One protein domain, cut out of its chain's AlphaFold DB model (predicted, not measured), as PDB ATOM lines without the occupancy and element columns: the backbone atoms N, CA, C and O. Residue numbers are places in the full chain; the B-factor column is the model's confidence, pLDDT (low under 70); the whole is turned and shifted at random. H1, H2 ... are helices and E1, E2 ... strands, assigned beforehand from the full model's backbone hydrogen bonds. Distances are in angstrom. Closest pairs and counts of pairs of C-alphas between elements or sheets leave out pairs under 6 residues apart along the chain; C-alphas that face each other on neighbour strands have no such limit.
ATOM      1  N   GLU A   8     122.411 141.591 168.218       76.44
ATOM      2  CA  GLU A   8     123.483 140.656 167.925       76.44
ATOM      3  C   GLU A   8     123.178 139.642 166.815       76.44
ATOM      4  O   GLU A   8     124.012 139.487 165.929       76.44
ATOM      5  N   ILE A   9     122.010 138.986 166.793       84.19
ATOM      6  CA  ILE A   9     121.719 137.974 165.757       84.19
ATOM      7  C   ILE A   9     121.438 138.623 164.394       84.19
ATOM      8  O   ILE A   9     121.741 138.062 163.343       84.19
ATOM      9  N   LYS A  10     120.923 139.860 164.408       85.69
ATOM     10  CA  LYS A  10     120.586 140.619 163.196       85.69
ATOM     11  C   LYS A  10     121.804 140.985 162.349       85.69
ATOM     12  O   LYS A  10     121.642 141.207 161.154       85.69
ATOM     13  N   LYS A  11     123.012 141.026 162.925       86.44
ATOM     14  CA  LYS A  11     124.244 141.316 162.169       86.44
ATOM     15  C   LYS A  11     124.550 140.243 161.115       86.44
ATOM     16  O   LYS A  11     125.243 140.541 160.155       86.44
ATOM     17  N   TYR A  12     124.009 139.034 161.281       89.38
ATOM     18  CA  TYR A  12     124.190 137.900 160.373       89.38
ATOM     19  C   TYR A  12     123.173 137.846 159.225       89.38
ATOM     20  O   TYR A  12     123.223 136.931 158.410       89.38
ATOM     21  N   LEU A  13     122.254 138.810 159.132       90.75
ATOM     22  CA  LEU A  13     121.239 138.822 158.082       90.75
ATOM     23  C   LEU A  13     121.793 139.339 156.749       90.75
ATOM     24  O   LEU A  13     122.431 140.396 156.736       90.75
ATOM     25  N   PRO A  14     121.477 138.673 155.622       88.62
ATOM     26  CA  PRO A  14     121.650 139.257 154.297       88.62
ATOM     27  C   PRO A  14     120.995 140.639 154.209       88.62
ATOM     28  O   PRO A  14     119.931 140.870 154.783       88.62
ATOM     29  N   GLN A  15     121.612 141.562 153.465       85.31
ATOM     30  CA  GLN A  15     121.120 142.942 153.339       85.31
ATOM     31  C   GLN A  15     119.698 143.023 152.759       85.31
ATOM     32  O   GLN A  15     118.979 143.988 153.004       85.31
ATOM     33  N   ASP A  16     119.298 142.018 151.985       89.31
ATOM     34  CA  ASP A  16     118.006 141.931 151.318       89.31
ATOM     35  C   ASP A  16     116.975 141.075 152.085       89.31
ATOM     36  O   ASP A  16     115.914 140.744 151.550       89.31
ATOM     37  N   ALA A  17     117.266 140.720 153.341       92.19
ATOM     38  CA  ALA A  17     116.294 140.106 154.238       92.19
ATOM     39  C   ALA A  17     115.208 141.123 154.644       92.19
ATOM     40  O   ALA A  17     115.526 142.229 155.085       92.19
ATOM     41  N   PHE A  18     113.926 140.757 154.520       89.69
ATOM     42  CA  PHE A  18     112.803 141.697 154.702       89.69
ATOM     43  C   PHE A  18     111.694 141.234 155.656       89.69
ATOM     44  O   PHE A  18     110.867 142.050 156.059       89.69
ATOM     45  N   ASP A  19     111.671 139.967 156.056       89.19
ATOM     46  CA  ASP A  19     110.717 139.452 157.040       89.19
ATOM     47  C   ASP A  19     111.478 138.602 158.048       89.19
ATOM     48  O   ASP A  19     111.859 137.480 157.737       89.19
ATOM     49  N   VAL A  20     111.790 139.185 159.208       90.31
ATOM     50  CA  VAL A  20     112.656 138.591 160.233       90.31
ATOM     51  C   VAL A  20     111.851 138.397 161.503       90.31
ATOM     52  O   VAL A  20     111.443 139.374 162.139       90.31
ATOM     53  N   ARG A  21     111.662 137.140 161.903       87.50
ATOM     54  CA  ARG A  21     110.823 136.775 163.047       87.50
ATOM     55  C   ARG A  21     111.596 135.884 164.018       87.50
ATOM     56  O   ARG A  21     112.310 134.989 163.564       87.50
ATOM     57  N   PRO A  22     111.490 136.107 165.338       84.88
ATOM     58  CA  PRO A  22     111.999 135.147 166.307       84.88
ATOM     59  C   PRO A  22     111.213 133.836 166.217       84.88
ATOM     60  O   PRO A  22     110.029 133.837 165.879       84.88
ATOM     61  N   LEU A  23     111.860 132.723 166.553       80.06
ATOM     62  CA  LEU A  23     111.154 131.465 166.788       80.06
ATOM     63  C   LEU A  23     110.356 131.537 168.095       80.06
ATOM     64  O   LEU A  23     110.850 132.018 169.112       80.06
ATOM     65  N   GLU A  24     109.103 131.080 168.049       66.75
ATOM     66  CA  GLU A  24     108.136 131.246 169.146       66.75
ATOM     67  C   GLU A  24     108.255 130.182 170.253       66.75
ATOM     68  O   GLU A  24     107.671 130.349 171.324       66.75
ATOM     69  N   TYR A  25     109.019 129.106 170.034       67.81
ATOM     70  CA  TYR A  25     109.155 127.989 170.973       67.81
ATOM     71  C   TYR A  25     110.602 127.754 171.422       67.81
ATOM     72  O   TYR A  25     111.563 128.064 170.720       67.81
ATOM     73  N   GLU A  26     110.746 127.196 172.628       62.34
ATOM     74  CA  GLU A  26     112.038 126.810 173.196       62.34
ATOM     75  C   GLU A  26     112.612 125.632 172.407       62.34
ATOM     76  O   GLU A  26     112.049 124.538 172.387       62.34
ATOM     77  N   TRP A  27     113.741 125.875 171.749       71.44
ATOM     78  CA  TRP A  27     114.473 124.862 171.011       71.44
ATOM     79  C   TRP A  27     115.671 124.426 171.854       71.44
ATOM     80  O   TRP A  27     116.536 125.239 172.161       71.44
ATOM     81  N   ALA A  28     115.706 123.155 172.263       64.19
ATOM     82  CA  ALA A  28     116.668 122.654 173.253       64.19
ATOM     83  C   ALA A  28     118.146 122.878 172.870       64.19
ATOM     84  O   ALA A  28     119.004 122.950 173.745       64.19
ATOM     85  N   GLU A  29     118.436 123.007 171.576       70.88
ATOM     86  CA  GLU A  29     119.787 123.157 171.030       70.88
ATOM     87  C   GLU A  29     120.173 124.617 170.720       70.88
ATOM     88  O   GLU A  29     121.271 124.860 170.221       70.88
ATOM     89  N   ALA A  30     119.302 125.599 170.997       74.31
ATOM     90  CA  ALA A  30     119.545 127.007 170.679       74.31
ATOM     91  C   ALA A  30     119.126 127.957 171.811       74.31
ATOM     92  O   ALA A  30     118.023 127.883 172.348       74.31
ATOM     93  N   THR A  31     119.991 128.917 172.140       76.94
ATOM     94  CA  THR A  31     119.685 130.016 173.069       76.94
ATOM     95  C   THR A  31     118.874 131.122 172.399       76.94
ATOM     96  O   THR A  31     118.071 131.784 173.057       76.94
ATOM     97  N   ASN A  32     119.062 131.330 171.092       82.56
ATOM     98  CA  ASN A  32     118.288 132.280 170.299       82.56
ATOM     99  C   ASN A  32     118.203 131.823 168.840       82.56
ATOM    100  O   ASN A  32     119.160 131.252 168.317       82.56
ATOM    101  N   ALA A  33     117.087 132.099 168.170       86.06
ATOM    102  CA  ALA A  33     116.932 131.780 166.757       86.06
ATOM    103  C   ALA A  33     115.938 132.718 166.065       86.06
ATOM    104  O   ALA A  33     114.920 133.115 166.641       86.06
ATOM    105  N   ILE A  34     116.240 133.059 164.814       88.81
ATOM    106  CA  ILE A  34     115.367 133.837 163.934       88.81
ATOM    107  C   ILE A  34     115.188 133.121 162.602       88.81
ATOM    108  O   ILE A  34     116.126 132.522 162.077       88.81
ATOM    109  N   VAL A  35     113.993 133.244 162.039       90.56
ATOM    110  CA  VAL A  35     113.714 132.896 160.648       90.56
ATOM    111  C   VAL A  35     113.669 134.191 159.847       90.56
ATOM    112  O   VAL A  35     113.157 135.204 160.334       90.56
ATOM    113  N   PHE A  36     114.222 134.174 158.639       92.69
ATOM    114  CA  PHE A  36     114.167 135.299 157.720       92.69
ATOM    115  C   PHE A  36     113.720 134.881 156.319       92.69
ATOM    116  O   PHE A  36     114.041 133.784 155.867       92.69
ATOM    117  N   ALA A  37     113.040 135.781 155.610       93.75
ATOM    118  CA  ALA A  37     112.871 135.714 154.160       93.75
ATOM    119  C   ALA A  37     113.737 136.772 153.469       93.75
ATOM    120  O   ALA A  37     113.914 137.879 153.987       93.75
ATOM    121  N   SER A  38     114.264 136.434 152.293       93.44
ATOM    122  CA  SER A  38     115.080 137.328 151.467       93.44
ATOM    123  C   SER A  38     114.687 137.223 149.992       93.44
ATOM    124  O   SER A  38     114.241 136.175 149.508       93.44
ATOM    125  N   THR A  39     114.862 138.334 149.275       92.50
ATOM    126  CA  THR A  39     114.620 138.447 147.829       92.50
ATOM    127  C   THR A  39     115.740 137.850 146.968       92.50
ATOM    128  O   THR A  39     115.726 138.026 145.749       92.50
ATOM    129  N   LEU A  40     116.722 137.168 147.568       89.31
ATOM    130  CA  LEU A  40     117.930 136.709 146.887       89.31
ATOM    131  C   LEU A  40     117.643 135.603 145.866       89.31
ATOM    132  O   LEU A  40     117.758 134.410 146.151       89.31
ATOM    133  N   ASP A  41     117.317 136.003 144.643       87.25
ATOM    134  CA  ASP A  41     117.023 135.090 143.549       87.25
ATOM    135  C   ASP A  41     118.178 135.009 142.544       87.25
ATOM    136  O   ASP A  41     118.494 135.968 141.839       87.25
ATOM    137  N   PHE A  42     118.767 133.820 142.406       86.00
ATOM    138  CA  PHE A  42     119.585 133.492 141.240       86.00
ATOM    139  C   PHE A  42     119.035 132.255 140.539       86.00
ATOM    140  O   PHE A  42     118.733 131.270 141.212       86.00
ATOM    141  N   PRO A  43     118.975 132.229 139.194       82.94
ATOM    142  CA  PRO A  43     118.499 131.065 138.443       82.94
ATOM    143  C   PRO A  43     119.330 129.796 138.673       82.94
ATOM    144  O   PRO A  43     118.782 128.696 138.716       82.94
ATOM    145  N   ILE A  44     120.642 129.952 138.858       90.00
ATOM    146  CA  ILE A  44     121.602 128.853 138.988       90.00
ATOM    147  C   ILE A  44     122.001 128.705 140.457       90.00
ATOM    148  O   ILE A  44     122.523 129.657 141.040       90.00
ATOM    149  N   PHE A  45     121.847 127.499 141.014       89.62
ATOM    150  CA  PHE A  45     122.205 127.190 142.407       89.62
ATOM    151  C   PHE A  45     123.645 127.598 142.736       89.62
ATOM    152  O   PHE A  45     123.878 128.334 143.683       89.62
ATOM    153  N   ARG A  46     124.609 127.228 141.886       91.50
ATOM    154  CA  ARG A  46     126.027 127.576 142.074       91.50
ATOM    155  C   ARG A  46     126.275 129.086 142.190       91.50
ATOM    156  O   ARG A  46     127.193 129.514 142.883       91.50
ATOM    157  N   ARG A  47     125.486 129.909 141.490       91.88
ATOM    158  CA  ARG A  47     125.599 131.371 141.586       91.88
ATOM    159  C   ARG A  47     125.014 131.870 142.904       91.88
ATOM    160  O   ARG A  47     125.654 132.675 143.564       91.88
ATOM    161  N   TRP A  48     123.849 131.351 143.285       92.38
ATOM    162  CA  TRP A  48     123.221 131.630 144.574       92.38
ATOM    163  C   TRP A  48     124.142 131.295 145.753       92.38
ATOM    164  O   TRP A  48     124.430 132.158 146.579       92.38
ATOM    165  N   GLU A  49     124.701 130.085 145.754       92.12
ATOM    166  CA  GLU A  49     125.689 129.621 146.727       92.12
ATOM    167  C   GLU A  49     126.909 130.541 146.794       92.12
ATOM    168  O   GLU A  49     127.355 130.913 147.882       92.12
ATOM    169  N   SER A  50     127.457 130.919 145.635       91.75
ATOM    170  CA  SER A  50     128.640 131.774 145.572       91.75
ATOM    171  C   SER A  50     128.387 133.150 146.188       91.75
ATOM    172  O   SER A  50     129.238 133.630 146.934       91.75
ATOM    173  N   GLU A  51     127.243 133.775 145.911       91.06
ATOM    174  CA  GLU A  51     126.920 135.107 146.433       91.06
ATOM    175  C   GLU A  51     126.608 135.081 147.937       91.06
ATOM    176  O   GLU A  51     127.155 135.902 148.674       91.06
ATOM    177  N   LEU A  52     125.855 134.086 148.430       90.94
ATOM    178  CA  LEU A  52     125.651 133.897 149.876       90.94
ATOM    179  C   LEU A  52     126.971 133.630 150.608       90.94
ATOM    180  O   LEU A  52     127.257 134.235 151.641       90.94
ATOM    181  N   SER A  53     127.818 132.764 150.049       90.56
ATOM    182  CA  SER A  53     129.127 132.456 150.629       90.56
ATOM    183  C   SER A  53     130.034 133.681 150.693       90.56
ATOM    184  O   SER A  53     130.756 133.855 151.674       90.56
ATOM    185  N   LYS A  54     130.016 134.536 149.659       89.50
ATOM    186  CA  LYS A  54     130.743 135.812 149.672       89.50
ATOM    187  C   LYS A  54     130.210 136.724 150.766       89.50
ATOM    188  O   LYS A  54     131.019 137.230 151.533       89.50
ATOM    189  N   PHE A  55     128.888 136.876 150.875       89.62
ATOM    190  CA  PHE A  55     128.259 137.695 151.910       89.62
ATOM    191  C   PHE A  55     128.739 137.304 153.316       89.62
ATOM    192  O   PHE A  55     129.332 138.137 154.002       89.62
ATOM    193  N   TYR A  56     128.585 136.036 153.718       89.50
ATOM    194  CA  TYR A  56     128.984 135.598 155.062       89.50
ATOM    195  C   TYR A  56     130.494 135.712 155.291       89.50
ATOM    196  O   TYR A  56     130.929 136.112 156.367       89.50
ATOM    197  N   ARG A  57     131.325 135.429 154.282       88.56
ATOM    198  CA  ARG A  57     132.782 135.609 154.402       88.56
ATOM    199  C   ARG A  57     133.177 137.079 154.533       88.56
ATOM    200  O   ARG A  57     134.079 137.394 155.295       88.56
ATOM    201  N   THR A  58     132.521 137.984 153.809       88.06
ATOM    202  CA  THR A  58     132.784 139.423 153.911       88.06
ATOM    203  C   THR A  58     132.327 139.976 155.255       88.06
ATOM    204  O   THR A  58     133.077 140.731 155.868       88.06
ATOM    205  N   LEU A  59     131.152 139.562 155.738       83.88
ATOM    206  CA  LEU A  59     130.611 139.974 157.033       83.88
ATOM    207  C   LEU A  59     131.574 139.659 158.193       83.88
ATOM    208  O   LEU A  59     131.733 140.470 159.100       83.88
ATOM    209  N   ILE A  60     132.234 138.500 158.140       74.88
ATOM    210  CA  ILE A  60     133.160 138.013 159.177       74.88
ATOM    211  C   ILE A  60     134.615 138.479 158.940       74.88
ATOM    212  O   ILE A  60     135.489 138.302 159.787       74.88
ATOM    213  N   GLY A  61     134.884 139.136 157.807       69.88
ATOM    214  CA  GLY A  61     136.222 139.540 157.373       69.88
ATOM    215  C   GLY A  61     136.955 138.443 156.585       69.88
ATOM    216  O   GLY A  61     136.686 137.256 156.731       69.88
ATOM    217  N   ASN A  62     137.905 138.850 155.729       59.50
ATOM    218  CA  ASN A  62     138.605 138.028 154.721       59.50
ATOM    219  C   ASN A  62     139.564 136.949 155.282       59.50
ATOM    220  O   ASN A  62     140.710 136.824 154.854       59.50
ATOM    221  N   ASN A  63     139.090 136.110 156.194       55.53
ATOM    222  CA  ASN A  63     139.720 134.850 156.552       55.53
ATOM    223  C   ASN A  63     138.743 133.711 156.265       55.53
ATOM    224  O   ASN A  63     137.536 133.904 156.179       55.53
ATOM    225  N   ARG A  64     139.252 132.492 156.085       66.31
ATOM    226  CA  ARG A  64     138.461 131.275 155.810       66.31
ATOM    227  C   ARG A  64     137.602 130.832 157.014       66.31
ATOM    228  O   ARG A  64     137.457 129.644 157.265       66.31
ATOM    229  N   ALA A  65     137.051 131.777 157.767       84.31
ATOM    230  CA  ALA A  65     136.340 131.581 159.017       84.31
ATOM    231  C   ALA A  65     134.842 131.298 158.830       84.31
ATOM    232  O   ALA A  65     134.079 131.408 159.779       84.31
ATOM    233  N   VAL A  66     134.425 130.923 157.621       88.75
ATOM    234  CA  VAL A  66     133.088 130.393 157.362       88.75
ATOM    235  C   VAL A  66     133.246 129.044 156.678       88.75
ATOM    236  O   VAL A  66     133.823 128.962 155.585       88.75
ATOM    237  N   SER A  67     132.750 128.002 157.336       90.88
ATOM    238  CA  SER A  67     132.602 126.669 156.753       90.88
ATOM    239  C   SER A  67     131.252 126.603 156.043       90.88
ATOM    240  O   SER A  67     130.274 127.147 156.547       90.88
ATOM    241  N   VAL A  68     131.212 125.985 154.863       91.75
ATOM    242  CA  VAL A  68     130.012 125.910 154.018       91.75
ATOM    243  C   VAL A  68     129.772 124.452 153.659       91.75
ATOM    244  O   VAL A  68     130.692 123.794 153.172       91.75
ATOM    245  N   GLU A  69     128.555 123.973 153.881       93.31
ATOM    246  CA  GLU A  69     128.071 122.688 153.378       93.31
ATOM    247  C   GLU A  69     126.867 122.948 152.478       93.31
ATOM    248  O   GLU A  69     125.886 123.564 152.888       93.31
ATOM    249  N   SER A  70     126.967 122.505 151.230       92.44
ATOM    250  CA  SER A  70     125.964 122.759 150.200       92.44
ATOM    251  C   SER A  70     125.293 121.454 149.802       92.44
ATOM    252  O   SER A  70     125.970 120.456 149.552       92.44
ATOM    253  N   HIS A  71     123.972 121.490 149.646       91.50
ATOM    254  CA  HIS A  71     123.159 120.373 149.172       91.50
ATOM    255  C   HIS A  71     122.396 120.809 147.910       91.50
ATOM    256  O   HIS A  71     121.225 121.187 148.004       91.50
ATOM    257  N   PRO A  72     123.038 120.804 146.723       90.25
ATOM    258  CA  PRO A  72     122.429 121.294 145.485       90.25
ATOM    259  C   PRO A  72     121.136 120.566 145.121       90.25
ATOM    260  O   PRO A  72     120.182 121.211 144.694       90.25
ATOM    261  N   ASP A  73     121.102 119.252 145.347       88.56
ATOM    262  CA  ASP A  73     119.945 118.393 145.071       88.56
ATOM    263  C   ASP A  73     118.743 118.731 145.960       88.56
ATOM    264  O   ASP A  73     117.605 118.484 145.582       88.56
ATOM    265  N   LEU A  74     119.001 119.327 147.128       87.44
ATOM    266  CA  LEU A  74     117.985 119.727 148.097       87.44
ATOM    267  C   LEU A  74     117.726 121.233 148.086       87.44
ATOM    268  O   LEU A  74     116.910 121.698 148.864       87.44
ATOM    269  N   GLY A  75     118.442 122.026 147.284       89.88
ATOM    270  CA  GLY A  75     118.289 123.481 147.282       89.88
ATOM    271  C   GLY A  75     118.666 124.172 148.605       89.88
ATOM    272  O   GLY A  75     118.178 125.274 148.857       89.88
ATOM    273  N   CYS A  76     119.529 123.562 149.427       92.12
ATOM    274  CA  CYS A  76     119.891 124.049 150.767       92.12
ATOM    275  C   CYS A  76     121.395 124.312 150.923       92.12
ATOM    276  O   CYS A  76     122.224 123.653 150.291       92.12
ATOM    277  N   ILE A  77     121.748 125.253 151.804       92.75
ATOM    278  CA  ILE A  77     123.129 125.530 152.223       92.75
ATOM    279  C   ILE A  77     123.172 125.779 153.732       92.75
ATOM    280  O   ILE A  77     122.328 126.496 154.273       92.75
ATOM    281  N   SER A  78     124.188 125.229 154.383       93.12
ATOM    282  CA  SER A  78     124.509 125.425 155.793       93.12
ATOM    283  C   SER A  78     125.833 126.181 155.927       93.12
ATOM    284  O   SER A  78     126.807 125.884 155.230       93.12
ATOM    285  N   PHE A  79     125.881 127.153 156.832       92.81
ATOM    286  CA  PHE A  79     127.058 127.960 157.135       92.81
ATOM    287  C   PHE A  79     127.379 127.880 158.627       92.81
ATOM    288  O   PHE A  79     126.501 128.091 159.463       92.81
ATOM    289  N   TRP A  80     128.654 127.669 158.960       91.69
ATOM    290  CA  TRP A  80     129.164 127.783 160.332       91.69
ATOM    291  C   TRP A  80     130.156 128.928 160.423       91.69
ATOM    292  O   TRP A  80     131.108 129.000 159.638       91.69
ATOM    293  N   ILE A  81     129.940 129.814 161.393       88.81
ATOM    294  CA  ILE A  81     130.780 130.986 161.615       88.81
ATOM    295  C   ILE A  81     131.911 130.592 162.569       88.81
ATOM    296  O   ILE A  81     131.760 130.585 163.778       88.81
ATOM    297  N   ASN A  82     133.086 130.254 162.050       86.00
ATOM    298  CA  ASN A  82     134.185 129.715 162.860       86.00
ATOM    299  C   ASN A  82     134.762 130.735 163.866       86.00
ATOM    300  O   ASN A  82     135.398 130.332 164.835       86.00
ATOM    301  N   THR A  83     134.579 132.044 163.647       84.31
ATOM    302  CA  THR A  83     134.933 133.083 164.639       84.31
ATOM    303  C   THR A  83     133.929 133.200 165.782       84.31
ATOM    304  O   THR A  83     134.239 133.824 166.789       84.31
ATOM    305  N   ASP A  84     132.729 132.656 165.600       85.62
ATOM    306  CA  ASP A  84     131.646 132.629 166.576       85.62
ATOM    307  C   ASP A  84     130.973 131.252 166.482       85.62
ATOM    308  O   ASP A  84     129.921 131.110 165.854       85.62
ATOM    309  N   PRO A  85     131.619 130.199 167.018       82.50
ATOM    310  CA  PRO A  85     131.208 128.816 166.793       82.50
ATOM    311  C   PRO A  85     129.830 128.504 167.380       82.50
ATOM    312  O   PRO A  85     129.256 127.467 167.051       82.50
ATOM    313  N   SER A  86     129.281 129.385 168.218       86.94
ATOM    314  CA  SER A  86     127.903 129.295 168.686       86.94
ATOM    315  C   SER A  86     126.895 129.537 167.554       86.94
ATOM    316  O   SER A  86     125.775 129.043 167.628       86.94
ATOM    317  N   VAL A  87     127.286 130.225 166.477       88.56
ATOM    318  CA  VAL A  87     126.394 130.639 165.391       88.56
ATOM    319  C   VAL A  87     126.457 129.691 164.204       88.56
ATOM    320  O   VAL A  87     127.521 129.415 163.637       88.56
ATOM    321  N   ASP A  88     125.278 129.288 163.749       90.19
ATOM    322  CA  ASP A  88     125.099 128.612 162.475       90.19
ATOM    323  C   ASP A  88     123.860 129.117 161.731       90.19
ATOM    324  O   ASP A  88     122.926 129.690 162.307       90.19
ATOM    325  N   VAL A  89     123.916 128.971 160.409       91.94
ATOM    326  CA  VAL A  89     122.928 129.517 159.486       91.94
ATOM    327  C   VAL A  89     122.540 128.466 158.463       91.94
ATOM    328  O   VAL A  89     123.401 127.914 157.784       91.94
ATOM    329  N   HIS A  90     121.245 128.246 158.292       92.69
ATOM    330  CA  HIS A  90     120.694 127.347 157.284       92.69
ATOM    331  C   HIS A  90     119.827 128.140 156.320       92.69
ATOM    332  O   HIS A  90     119.013 128.951 156.749       92.69
ATOM    333  N   VAL A  91     119.995 127.936 155.019       92.88
ATOM    334  CA  VAL A  91     119.271 128.697 153.998       92.88
ATOM    335  C   VAL A  91     118.722 127.748 152.943       92.88
ATOM    336  O   VAL A  91     119.456 126.930 152.389       92.88
ATOM    337  N   ALA A  92     117.432 127.881 152.656       93.31
ATOM    338  CA  ALA A  92     116.702 127.147 151.636       93.31
ATOM    339  C   ALA A  92     116.286 128.073 150.489       93.31
ATOM    340  O   ALA A  92     115.879 129.223 150.688       93.31
ATOM    341  N   ARG A  93     116.374 127.553 149.266       91.38
ATOM    342  CA  ARG A  93     115.927 128.239 148.056       91.38
ATOM    343  C   ARG A  93     114.504 127.812 147.710       91.38
ATOM    344  O   ARG A  93     114.296 126.709 147.216       91.38
ATOM    345  N   LEU A  94     113.547 128.734 147.807       87.44
ATOM    346  CA  LEU A  94     112.112 128.438 147.671       87.44
ATOM    347  C   LEU A  94     111.682 127.866 146.312       87.44
ATOM    348  O   LEU A  94     110.606 127.292 146.191       87.44
ATOM    349  N   LYS A  95     112.528 127.957 145.280       75.50
ATOM    350  CA  LYS A  95     112.296 127.313 143.975       75.50
ATOM    351  C   LYS A  95     112.325 125.774 144.019       75.50
ATOM    352  O   LYS A  95     112.094 125.151 142.988       75.50
ATOM    353  N   CYS A  96     112.634 125.170 145.167       78.56
ATOM    354  CA  CYS A  96     112.668 123.728 145.400       78.56
ATOM    355  C   CYS A  96     111.823 123.408 146.640       78.56
ATOM    356  O   CYS A  96     112.167 123.836 147.742       78.56
ATOM    357  N   ALA A  97     110.714 122.686 146.464       80.50
ATOM    358  CA  ALA A  97     109.806 122.348 147.562       80.50
ATOM    359  C   ALA A  97     110.508 121.484 148.621       80.50
ATOM    360  O   ALA A  97     110.365 121.748 149.814       80.50
ATOM    361  N   GLU A  98     111.367 120.548 148.191       84.62
ATOM    362  CA  GLU A  98     112.158 119.725 149.108       84.62
ATOM    363  C   GLU A  98     113.077 120.578 149.997       84.62
ATOM    364  O   GLU A  98     113.335 120.220 151.143       84.62
ATOM    365  N   SER A  99     113.558 121.730 149.515       85.75
ATOM    366  CA  SER A  99     114.410 122.622 150.314       85.75
ATOM    367  C   SER A  99     113.675 123.208 151.517       85.75
ATOM    368  O   SER A  99     114.243 123.331 152.605       85.75
ATOM    369  N   VAL A 100     112.398 123.543 151.319       85.44
ATOM    370  CA  VAL A 100     111.536 124.112 152.350       85.44
ATOM    371  C   VAL A 100     111.219 123.028 153.356       85.44
ATOM    372  O   VAL A 100     111.469 123.239 154.533       85.44
ATOM    373  N   GLU A 101     110.778 121.854 152.900       85.00
ATOM    374  CA  GLU A 101     110.506 120.704 153.768       85.00
ATOM    375  C   GLU A 101     111.730 120.311 154.601       85.00
ATOM    376  O   GLU A 101     111.610 120.086 155.804       85.00
ATOM    377  N   ASN A 102     112.923 120.299 154.001       80.81
ATOM    378  CA  ASN A 102     114.161 120.005 154.714       80.81
ATOM    379  C   ASN A 102     114.462 121.055 155.781       80.81
ATOM    380  O   ASN A 102     114.661 120.694 156.940       80.81
ATOM    381  N   LEU A 103     114.440 122.347 155.442       85.12
ATOM    382  CA  LEU A 103     114.641 123.402 156.436       85.12
ATOM    383  C   LEU A 103     113.572 123.336 157.537       85.12
ATOM    384  O   LEU A 103     113.870 123.519 158.715       85.12
ATOM    385  N   ASN A 104     112.337 123.008 157.168       82.94
ATOM    386  CA  ASN A 104     111.232 122.896 158.100       82.94
ATOM    387  C   ASN A 104     111.375 121.680 159.025       82.94
ATOM    388  O   ASN A 104     111.093 121.788 160.210       82.94
ATOM    389  N   SER A 105     111.901 120.556 158.535       78.19
ATOM    390  CA  SER A 105     112.214 119.379 159.360       78.19
ATOM    391  C   SER A 105     113.313 119.648 160.391       78.19
ATOM    392  O   SER A 105     113.288 119.075 161.477       78.19
ATOM    393  N   TRP A 106     114.250 120.548 160.077       72.44
ATOM    394  CA  TRP A 106     115.302 120.960 161.007       72.44
ATOM    395  C   TRP A 106     114.754 121.844 162.120       72.44
ATOM    396  O   TRP A 106     115.184 121.742 163.264       72.44
ATOM    397  N   VAL A 107     113.818 122.727 161.777       73.56
ATOM    398  CA  VAL A 107     113.326 123.753 162.694       73.56
ATOM    399  C   VAL A 107     112.110 123.259 163.477       73.56
ATOM    400  O   VAL A 107     112.044 123.466 164.685       73.56
ATOM    401  N   GLY A 108     111.170 122.583 162.818       66.81
ATOM    402  CA  GLY A 108     109.866 122.186 163.349       66.81
ATOM    403  C   GLY A 108     108.849 123.333 163.397       66.81
ATOM    404  O   GLY A 108     108.016 123.350 164.301       66.81
ATOM    405  N   SER A 109     108.929 124.316 162.483       70.31
ATOM    406  CA  SER A 109     108.168 125.573 162.576       70.31
ATOM    407  C   SER A 109     107.265 125.849 161.382       70.31
ATOM    408  O   SER A 109     107.731 126.167 160.291       70.31
ATOM    409  N   SER A 110     105.963 125.973 161.636       74.19
ATOM    410  CA  SER A 110     104.996 126.469 160.646       74.19
ATOM    411  C   SER A 110     105.288 127.892 160.132       74.19
ATOM    412  O   SER A 110     104.665 128.339 159.168       74.19
ATOM    413  N   LEU A 111     106.222 128.633 160.749       79.81
ATOM    414  CA  LEU A 111     106.666 129.938 160.246       79.81
ATOM    415  C   LEU A 111     107.373 129.828 158.891       79.81
ATOM    416  O   LEU A 111     107.267 130.753 158.089       79.81
ATOM    417  N   ILE A 112     108.072 128.722 158.621       85.06
ATOM    418  CA  ILE A 112     108.784 128.532 157.351       85.06
ATOM    419  C   ILE A 112     107.796 128.405 156.194       85.06
ATOM    420  O   ILE A 112     107.968 129.080 155.181       85.06
ATOM    421  N   ASP A 113     106.721 127.638 156.379       84.25
ATOM    422  CA  ASP A 113     105.664 127.511 155.370       84.25
ATOM    423  C   ASP A 113     104.993 128.862 155.102       84.25
ATOM    424  O   ASP A 113     104.765 129.230 153.951       84.25
ATOM    425  N   SER A 114     104.745 129.653 156.154       86.00
ATOM    426  CA  SER A 114     104.182 130.998 155.997       86.00
ATOM    427  C   SER A 114     105.071 131.894 155.131       86.00
ATOM    428  O   SER A 114     104.546 132.598 154.272       86.00
ATOM    429  N   LEU A 115     106.391 131.875 155.329       85.94
ATOM    430  CA  LEU A 115     107.322 132.687 154.539       85.94
ATOM    431  C   LEU A 115     107.495 132.154 153.113       85.94
ATOM    432  O   LEU A 115     107.672 132.941 152.189       85.94
ATOM    433  N   ALA A 116     107.395 130.836 152.922       84.25
ATOM    434  CA  ALA A 116     107.477 130.205 151.608       84.25
ATOM    435  C   ALA A 116     106.310 130.584 150.677       84.25
ATOM    436  O   ALA A 116     106.436 130.466 149.460       84.25
ATOM    437  N   THR A 117     105.190 131.055 151.235       86.81
ATOM    438  CA  THR A 117     104.025 131.528 150.463       86.81
ATOM    439  C   THR A 117     104.066 133.015 150.089       86.81
ATOM    440  O   THR A 117     103.203 133.460 149.335       86.81
ATOM    441  N   ASP A 118     105.040 133.796 150.576       88.69
ATOM    442  CA  ASP A 118     105.198 135.202 150.170       88.69
ATOM    443  C   ASP A 118     105.823 135.273 148.768       88.69
ATOM    444  O   ASP A 118     106.944 134.822 148.545       88.69
ATOM    445  N   GLU A 119     105.116 135.887 147.817       87.06
ATOM    446  CA  GLU A 119     105.542 135.982 146.413       87.06
ATOM    447  C   GLU A 119     106.860 136.750 146.208       87.06
ATOM    448  O   GLU A 119     107.502 136.618 145.164       87.06
ATOM    449  N   ARG A 120     107.280 137.568 147.182       89.50
ATOM    450  CA  ARG A 120     108.560 138.291 147.137       89.50
ATOM    451  C   ARG A 120     109.726 137.426 147.602       89.50
ATOM    452  O   ARG A 120     110.877 137.760 147.317       89.50
ATOM    453  N   ALA A 121     109.456 136.369 148.365       90.38
ATOM    454  CA  ALA A 121     110.495 135.530 148.927       90.38
ATOM    455  C   ALA A 121     111.095 134.639 147.831       90.38
ATOM    456  O   ALA A 121     110.406 133.904 147.129       90.38
ATOM    457  N   ALA A 122     112.419 134.681 147.705       91.38
ATOM    458  CA  ALA A 122     113.177 133.737 146.883       91.38
ATOM    459  C   ALA A 122     113.912 132.705 147.749       91.38
ATOM    460  O   ALA A 122     114.241 131.602 147.298       91.38
ATOM    461  N   THR A 123     114.168 133.073 149.003       92.44
ATOM    462  CA  THR A 123     114.856 132.257 149.994       92.44
ATOM    463  C   THR A 123     114.211 132.413 151.354       92.44
ATOM    464  O   THR A 123     113.685 133.480 151.685       92.44
ATOM    465  N   VAL A 124     114.320 131.355 152.147       92.94
ATOM    466  CA  VAL A 124     114.056 131.389 153.582       92.94
ATOM    467  C   VAL A 124     115.285 130.850 154.283       92.94
ATOM    468  O   VAL A 124     115.901 129.890 153.823       92.94
ATOM    469  N   GLY A 125     115.668 131.479 155.382       92.44
ATOM    470  CA  GLY A 125     116.777 131.015 156.189       92.44
ATOM    471  C   GLY A 125     116.486 131.074 157.674       92.44
ATOM    472  O   GLY A 125     115.568 131.744 158.139       92.44
ATOM    473  N   LEU A 126     117.304 130.344 158.407       91.62
ATOM    474  CA  LEU A 126     117.332 130.238 159.849       91.62
ATOM    475  C   LEU A 126     118.721 130.657 160.308       91.62
ATOM    476  O   LEU A 126     119.713 130.125 159.817       91.62
ATOM    477  N   ILE A 127     118.791 131.558 161.278       90.81
ATOM    478  CA  ILE A 127     120.024 131.856 162.010       90.81
ATOM    479  C   ILE A 127     119.779 131.442 163.451       90.81
ATOM    480  O   ILE A 127     118.776 131.860 164.039       90.81
ATOM    481  N   ARG A 128     120.686 130.655 164.029       87.75
ATOM    482  CA  ARG A 128     120.614 130.272 165.439       87.75
ATOM    483  C   ARG A 128     121.928 130.514 166.165       87.75
ATOM    484  O   ARG A 128     122.999 130.521 165.566       87.75
ATOM    485  N   ILE A 129     121.797 130.718 167.468       86.31
ATOM    486  CA  ILE A 129     122.881 130.785 168.439       86.31
ATOM    487  C   ILE A 129     122.705 129.578 169.352       86.31
ATOM    488  O   ILE A 129     121.653 129.413 169.971       86.31
ATOM    489  N   ARG A 130     123.714 128.722 169.409       81.31
ATOM    490  CA  ARG A 130     123.774 127.542 170.267       81.31
ATOM    491  C   ARG A 130     124.261 127.936 171.666       81.31
ATOM    492  O   ARG A 130     124.961 128.941 171.800       81.31
TER     493      ARG A 130
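This is residues 8 to 130 of the 132 residues of an uncharacterized protein of Aureliella helgolandensis (UniProt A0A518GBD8). A twisted sheet of six strands makes the core, with helix H1 along one face and the helical hairpin of H2 and H3 over the other: three layers, helices on both faces of a sheet. The sheet runs E1 E2 E6 E5 E4 E3, antiparallel throughout. The printed part has 123 residues with three named helices and six named strands, in the order E1 E2 H1 E3 E4 E5 H2 H3 E6; the class is mixed, helices and strands. The whole is compact, with a radius of gyration of the C-alphas of 13.2 A, and rounded, spanning 36 by 36 by 24 A.

The edge strands are E1, residues 17 to 22, and E3, residues 66 to 71; the inner strands are E2, residues 32 to 38, E6, residues 123 to 129, E5, residues 87 to 93, and E4, residues 76 to 81. Within hydrogen-bond range are N 18 and O 37 in the hairpin E1 and E2, 2.9 A, N 36 and O 125 between E2 and E6, 2.8 A, and N 126 and O 90 between E6 and E5, 2.8 A. E3, E4 and E5 form a meander, each strand the antiparallel neighbour of the one before, with N 78 and O 69 at 2.8 A and N 79 and O 89 at 2.8 A. H1, residues 45 to 60, is over E5 and E4 at a height over the sheet of 9.0 A; the closest C-alphas of H1 and E3 are those of Arg 57 and Val 66, 6.0 A apart. On the opposite face, H2, residues 97 to 107, is over E5, and H3, residues 110 to 116, over E6 and, only just, with 3 C-alphas, E2. H2 and H3 touch, closest at the C-alphas of Asn 104 and Ile 112, 6.2 A, opposite ways at a shallow tilt of 32 degrees, only just short of steep. In H1, H2 and H3 every O i to N i+4 pair is within hydrogen-bond range.

E1 begins at C-alpha 17 (116.294, 140.106, 154.238), and E6 ends at C-alpha 129 (122.881, 130.785, 168.439). H1 measures 22.8 A, E5 20.4 A, E6 20.2 A and E2 19.8 A.

The C-alphas farthest apart, of Asn 63 and Thr 117, are 36.4 A apart. The printed part has no cut and no long link. The pLDDT is under 70 at residues 24 to 26, 28, 61 to 64 and 108.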